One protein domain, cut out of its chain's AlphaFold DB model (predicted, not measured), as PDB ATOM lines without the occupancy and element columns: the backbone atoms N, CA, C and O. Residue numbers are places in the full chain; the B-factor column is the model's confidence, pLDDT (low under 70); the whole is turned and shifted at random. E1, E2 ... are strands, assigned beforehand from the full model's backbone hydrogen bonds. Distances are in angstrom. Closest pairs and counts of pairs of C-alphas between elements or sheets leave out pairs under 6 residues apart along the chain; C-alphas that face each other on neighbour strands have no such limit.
ATOM      1  N   PRO A   2     -17.202   2.994  22.467       90.12
ATOM      2  CA  PRO A   2     -18.389   3.001  23.315       90.12
ATOM      3  C   PRO A   2     -19.454   3.951  22.735       90.12
ATOM      4  O   PRO A   2     -19.085   5.023  22.245       90.12
ATOM      5  N   PRO A   3     -20.745   3.581  22.761       92.19
ATOM      6  CA  PRO A   3     -21.836   4.501  22.457       92.19
ATOM      7  C   PRO A   3     -21.797   5.704  23.404       92.19
ATOM      8  O   PRO A   3     -21.547   5.547  24.599       92.19
ATOM      9  N   LEU A   4     -22.052   6.907  22.885       91.56
ATOM     10  CA  LEU A   4     -22.157   8.098  23.725       91.56
ATOM     11  C   LEU A   4     -23.343   7.950  24.679       91.56
ATOM     12  O   LEU A   4     -24.454   7.634  24.253       91.56
ATOM     13  N   PHE A   5     -23.124   8.235  25.963       88.62
ATOM     14  CA  PHE A   5     -24.179   8.150  26.976       88.62
ATOM     15  C   PHE A   5     -25.389   9.051  26.653       88.62
ATOM     16  O   PHE A   5     -26.527   8.705  26.965       88.62
ATOM     17  N   SER A   6     -25.162  10.179  25.967       86.31
ATOM     18  CA  SER A   6     -26.193  11.141  25.556       86.31
ATOM     19  C   SER A   6     -27.134  10.646  24.453       86.31
ATOM     20  O   SER A   6     -28.205  11.225  24.283       86.31
ATOM     21  N   ALA A   7     -26.783   9.587  23.716       80.81
ATOM     22  CA  ALA A   7     -27.560   9.129  22.562       80.81
ATOM     23  C   ALA A   7     -28.884   8.431  22.932       80.81
ATOM     24  O   ALA A   7     -29.678   8.135  22.044       80.81
ATOM     25  N   GLY A   8     -29.136   8.191  24.226       77.38
ATOM     26  CA  GLY A   8     -30.274   7.401  24.691       77.38
ATOM     27  C   GLY A   8     -30.073   5.919  24.361       77.38
ATOM     28  O   GLY A   8     -29.820   5.536  23.227       77.38
ATOM     29  N   GLY A   9     -30.143   5.054  25.369       93.44
ATOM     30  CA  GLY A   9     -29.884   3.621  25.180       93.44
ATOM     31  C   GLY A   9     -29.298   2.937  26.402       93.44
ATOM     32  O   GLY A   9     -29.290   1.718  26.463       93.44
ATOM     33  N   TYR A  10     -28.842   3.701  27.390       96.81
ATOM     34  CA  TYR A  10     -28.382   3.168  28.662       96.81
ATOM     35  C   TYR A  10     -29.537   3.077  29.666       96.81
ATOM     36  O   TYR A  10     -30.168   4.082  29.988       96.81
ATOM     37  N   THR A  11     -29.803   1.874  30.170       97.06
ATOM     38  CA  THR A  11     -30.741   1.607  31.268       97.06
ATOM     39  C   THR A  11     -29.968   1.286  32.538       97.06
ATOM     40  O   THR A  11     -28.976   0.561  32.488       97.06
ATOM     41  N   GLU A  12     -30.406   1.828  33.671       96.75
ATOM     42  CA  GLU A  12     -29.756   1.603  34.965       96.75
ATOM     43  C   GLU A  12     -29.742   0.106  35.323       96.75
ATOM     44  O   GLU A  12     -30.768  -0.573  35.266       96.75
ATOM     45  N   ALA A  13     -28.555  -0.406  35.643       94.00
ATOM     46  CA  ALA A  13     -28.328  -1.730  36.209       94.00
ATOM     47  C   ALA A  13     -28.041  -1.593  37.721       94.00
ATOM     48  O   ALA A  13     -28.312  -0.556  38.325       94.00
ATOM     49  N   SER A  14     -27.515  -2.634  38.370       92.50
ATOM     50  CA  SER A  14     -27.125  -2.542  39.783       92.50
ATOM     51  C   SER A  14     -25.787  -1.813  39.972       92.50
ATOM     52  O   SER A  14     -24.950  -1.756  39.071       92.50
ATOM     53  N   ASP A  15     -25.578  -1.270  41.173       92.81
ATOM     54  CA  ASP A  15     -24.281  -0.766  41.654       92.81
ATOM     55  C   ASP A  15     -23.679   0.404  40.849       92.81
ATOM     56  O   ASP A  15     -22.461   0.535  40.729       92.81
ATOM     57  N   GLY A  16     -24.529   1.283  40.302       94.31
ATOM     58  CA  GLY A  16     -24.100   2.500  39.593       94.31
ATOM     59  C   GLY A  16     -23.641   2.272  38.148       94.31
ATOM     60  O   GLY A  16     -23.157   3.204  37.498       94.31
ATOM     61  N   TRP A  17     -23.813   1.053  37.637       96.81
ATOM     62  CA  TRP A  17     -23.599   0.718  36.236       96.81
ATOM     63  C   TRP A  17     -24.881   0.902  35.427       96.81
ATOM     64  O   TRP A  17     -25.979   0.626  35.897       96.81
ATOM     65  N   PHE A  18     -24.739   1.325  34.176       97.50
ATOM     66  CA  PHE A  18     -25.819   1.423  33.202       97.50
ATOM     67  C   PHE A  18     -25.525   0.479  32.038       97.50
ATOM     68  O   PHE A  18     -24.439   0.535  31.464       97.50
ATOM     69  N   ALA A  19     -26.478  -0.369  31.663       97.31
ATOM     70  CA  ALA A  19     -26.357  -1.278  30.529       97.31
ATOM     71  C   ALA A  19     -26.900  -0.634  29.251       97.31
ATOM     72  O   ALA A  19     -28.013  -0.115  29.241       97.31
ATOM     73  N   HIS A  20     -26.119  -0.667  28.174       97.75
ATOM     74  CA  HIS A  20     -26.569  -0.218  26.859       97.75
ATOM     75  C   HIS A  20     -27.585  -1.208  26.269       97.75
ATOM     76  O   HIS A  20     -27.452  -2.418  26.447       97.75
ATOM     77  N   SER A  21     -28.543  -0.715  25.489       96.50
ATOM     78  CA  SER A  21     -29.610  -1.493  24.846       96.50
ATOM     79  C   SER A  21     -29.095  -2.570  23.888       96.50
ATOM     80  O   SER A  21     -29.800  -3.542  23.629       96.50
ATOM     81  N   SER A  22     -27.856  -2.443  23.401       96.00
ATOM     82  CA  SER A  22     -27.192  -3.494  22.615       96.00
ATOM     83  C   SER A  22     -26.775  -4.718  23.439       96.00
ATOM     84  O   SER A  22     -26.455  -5.748  22.860       96.00
ATOM     85  N   GLY A  23     -26.723  -4.615  24.771       96.38
ATOM     86  CA  GLY A  23     -26.240  -5.677  25.660       96.38
ATOM     87  C   GLY A  23     -24.719  -5.871  25.662       96.38
ATOM     88  O   GLY A  23     -24.225  -6.765  26.337       96.38
ATOM     89  N   GLU A  24     -23.960  -5.045  24.936       97.56
ATOM     90  CA  GLU A  24     -22.502  -5.203  24.792       97.56
ATOM     91  C   GLU A  24     -21.683  -4.254  25.675       97.56
ATOM     92  O   GLU A  24     -20.488  -4.473  25.876       97.56
ATOM     93  N   TRP A  25     -22.297  -3.196  26.206       97.38
ATOM     94  CA  TRP A  25     -21.594  -2.136  26.926       97.38
ATOM     95  C   TRP A  25     -22.236  -1.857  28.283       97.38
ATOM     96  O   TRP A  25     -23.454  -1.705  28.373       97.38
ATOM     97  N   LEU A  26     -21.405  -1.709  29.313       97.56
ATOM     98  CA  LEU A  26     -21.776  -1.113  30.595       97.56
ATOM     99  C   LEU A  26     -21.061   0.231  30.755       97.56
ATOM    100  O   LEU A  26     -19.914   0.376  30.336       97.56
ATOM    101  N   HIS A  27     -21.717   1.210  31.363       97.06
ATOM    102  CA  HIS A  27     -21.148   2.523  31.652       97.06
ATOM    103  C   HIS A  27     -21.305   2.852  33.136       97.06
ATOM    104  O   HIS A  27     -22.409   2.763  33.668       97.06
ATOM    105  N   ASN A  28     -20.221   3.243  33.803       96.75
ATOM    106  CA  ASN A  28     -20.256   3.752  35.169       96.75
ATOM    107  C   ASN A  28     -20.138   5.276  35.133       96.75
ATOM    108  O   ASN A  28     -19.088   5.820  34.787       96.75
ATOM    109  N   LYS A  29     -21.223   5.953  35.517       94.31
ATOM    110  CA  LYS A  29     -21.318   7.416  35.471       94.31
ATOM    111  C   LYS A  29     -20.376   8.107  36.464       94.31
ATOM    112  O   LYS A  29     -19.954   9.230  36.219       94.31
ATOM    113  N   THR A  30     -20.054   7.452  37.580       94.56
ATOM    114  CA  THR A  30     -19.188   8.010  38.633       94.56
ATOM    115  C   THR A  30     -17.719   7.977  38.225       94.56
ATOM    116  O   THR A  30     -16.971   8.897  38.534       94.56
ATOM    117  N   GLU A  31     -17.311   6.918  37.530       95.25
ATOM    118  CA  GLU A  31     -15.912   6.685  37.147       95.25
ATOM    119  C   GLU A  31     -15.607   7.091  35.695       95.25
ATOM    120  O   GLU A  31     -14.475   6.926  35.246       95.25
ATOM    121  N   MET A  32     -16.607   7.576  34.944       94.56
ATOM    122  CA  MET A  32     -16.522   7.852  33.500       94.56
ATOM    123  C   MET A  32     -15.914   6.679  32.707       94.56
ATOM    124  O   MET A  32     -15.154   6.846  31.748       94.56
ATOM    125  N   ALA A  33     -16.261   5.456  33.118       95.88
ATOM    126  CA  ALA A  33     -15.696   4.223  32.592       95.88
ATOM    127  C   ALA A  33     -16.721   3.448  31.757       95.88
ATOM    128  O   ALA A  33     -17.889   3.321  32.125       95.88
ATOM    129  N   TYR A  34     -16.270   2.893  30.635       96.94
ATOM    130  CA  TYR A  34     -17.036   1.999  29.773       96.94
ATOM    131  C   TYR A  34     -16.429   0.596  29.815       96.94
ATOM    132  O   TYR A  34     -15.228   0.432  29.602       96.94
ATOM    133  N   PHE A  35     -17.258  -0.416  30.045       96.75
ATOM    134  CA  PHE A  35     -16.885  -1.826  30.063       96.75
ATOM    135  C   PHE A  35     -17.525  -2.546  28.875       96.75
ATOM    136  O   PHE A  35     -18.749  -2.557  28.745       96.75
ATOM    137  N   HIS A  36     -16.715  -3.147  28.007       97.38
ATOM    138  CA  HIS A  36     -17.205  -3.926  26.871       97.38
ATOM    139  C   HIS A  36     -17.337  -5.401  27.261       97.38
ATOM    140  O   HIS A  36     -16.330  -6.086  27.449       97.38
ATOM    141  N   LEU A  37     -18.570  -5.898  27.368       95.00
ATOM    142  CA  LEU A  37     -18.889  -7.250  27.839       95.00
ATOM    143  C   LEU A  37     -18.227  -8.358  26.994       95.00
ATOM    144  O   LEU A  37     -17.614  -9.240  27.594       95.00
ATOM    145  N   PRO A  38     -18.250  -8.319  25.642       96.12
ATOM    146  CA  PRO A  38     -17.643  -9.376  24.832       96.12
ATOM    147  C   PRO A  38     -16.116  -9.469  24.940       96.12
ATOM    148  O   PRO A  38     -15.561 -10.557  24.814       96.12
ATOM    149  N   THR A  39     -15.416  -8.345  25.141       95.31
ATOM    150  CA  THR A  39     -13.937  -8.329  25.149       95.31
ATOM    151  C   THR A  39     -13.328  -8.204  26.541       95.31
ATOM    152  O   THR A  39     -12.119  -8.376  26.680       95.31
ATOM    153  N   GLY A  40     -14.120  -7.866  27.562       94.69
ATOM    154  CA  GLY A  40     -13.639  -7.593  28.919       94.69
ATOM    155  C   GLY A  40     -12.756  -6.344  29.032       94.69
ATOM    156  O   GLY A  40     -12.028  -6.199  30.010       94.69
ATOM    157  N   GLN A  41     -12.769  -5.456  28.031       94.12
ATOM    158  CA  GLN A  41     -11.948  -4.244  28.031       94.12
ATOM    159  C   GLN A  41     -12.643  -3.090  28.759       94.12
ATOM    160  O   GLN A  41     -13.820  -2.817  28.513       94.12
ATOM    161  N   ILE A  42     -11.874  -2.371  29.584       95.19
ATOM    162  CA  ILE A  42     -12.297  -1.137  30.257       95.19
ATOM    163  C   ILE A  42     -11.689   0.060  29.530       95.19
ATOM    164  O   ILE A  42     -10.493   0.076  29.240       95.19
ATOM    165  N   ARG A  43     -12.507   1.068  29.238       93.81
ATOM    166  CA  ARG A  43     -12.079   2.353  28.679       93.81
ATOM    167  C   ARG A  43     -12.515   3.468  29.617       93.81
ATOM    168  O   ARG A  43     -13.712   3.672  29.787       93.81
ATOM    169  N   VAL A  44     -11.554   4.167  30.208       94.56
ATOM    170  CA  VAL A  44     -11.802   5.355  31.037       94.56
ATOM    171  C   VAL A  44     -11.673   6.578  30.140       94.56
ATOM    172  O   VAL A  44     -10.661   6.726  29.453       94.56
ATOM    173  N   VAL A  45     -12.706   7.415  30.100       89.50
ATOM    174  CA  VAL A  45     -12.641   8.705  29.406       89.50
ATOM    175  C   VAL A  45     -12.089   9.713  30.407       89.50
ATOM    176  O   VAL A  45     -12.715   9.979  31.426       89.50
ATOM    177  N   LEU A  46     -10.875  10.202  30.153       84.19
ATOM    178  CA  LEU A  46     -10.295  11.312  30.905       84.19
ATOM    179  C   LEU A  46     -10.882  12.603  30.323       84.19
ATOM    180  O   LEU A  46     -10.816  12.798  29.111       84.19
ATOM    181  N   ASP A  47     -11.468  13.442  31.177       62.06
ATOM    182  CA  ASP A  47     -12.276  14.630  30.834       62.06
ATOM    183  C   ASP A  47     -11.537  15.752  30.060       62.06
ATOM    184  O   ASP A  47     -12.108  16.811  29.820       62.06
TER     185      ASP A  47
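Overview. This is residues 2 to 47 of the 442 residues of an uncharacterized protein of Symbiodinium microadriaticum (UniProt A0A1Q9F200). The domain is one small antiparallel sheet of five short strands, wound back and forth as a row of hairpins and twisted so that the strands' lines turn by 91 degrees from edge to edge. The unnamed first stretch, residues 2 to 9, passes over one face of this sheet before it leads into the edge strand E1, and the other face is bare. The printed part has 46 residues, no named helix and five named strands, E1 to E5, which lie in the sheet in the same order as along the chain. Its class is all strand, though under half of the residues, 19 of 46, are in named elements. The whole is compact and rounded, with a radius of gyration of the C-alphas of 9.6 A and spans of 24 by 22 by 21 A.

Arrangement. Begin with the inner strand E3, residues 25 to 28, whose centre is nearest to the mean of the C-alphas, at 1.6 A. On one side of it find E2, residues 17 to 20, antiparallel at 150 degrees, with N 18 and O 27 within hydrogen-bond range at 2.8 A. On the other side is E4, residues 33 to 36, antiparallel at 161 degrees, where N 26 and O 35 are 2.8 A apart. The other neighbour of E2 is the edge strand E1, residues 10 to 12, antiparallel to E2 at 143 degrees; look for N 11 and O 19, within hydrogen-bond range at 2.8 A. The other neighbour of E4 is the second edge strand, E5, residues 41 to 44, antiparallel to E4 at 161 degrees, with N 34 and O 43 within hydrogen-bond range at 2.8 A. The five strands form a meander, each the antiparallel neighbour of the one before, and each pair in turn is a hairpin. E1 is apart from E4 and from E5, and E2 is apart from E5.

Along the chain. Find C-alpha 10 at (-28.382, 3.168, 28.662), where E1 begins; it runs 6.6 A to C-alpha 12. E2 then covers 9.9 A from Trp 17 to His 20. E3 begins at C-alpha 25, at (-21.594, -2.136, 26.926), and runs 10.2 A to Asn 28. E4, from Ala 33 to His 36, and E5, from Gln 41 to Val 44, are 10.1 A each; E5 ends at C-alpha 44, at (-11.802, 5.355, 31.037).

Size, cuts and confidence. The two C-alphas farthest apart are those of Pro 38 and Asp 47, at 25.3 A. The printed part has no cut, and the four links between the strands are tight, with 4 residues each. The mean pLDDT of the printed part is 93.2; look at Asp 47 for the one residue under 70.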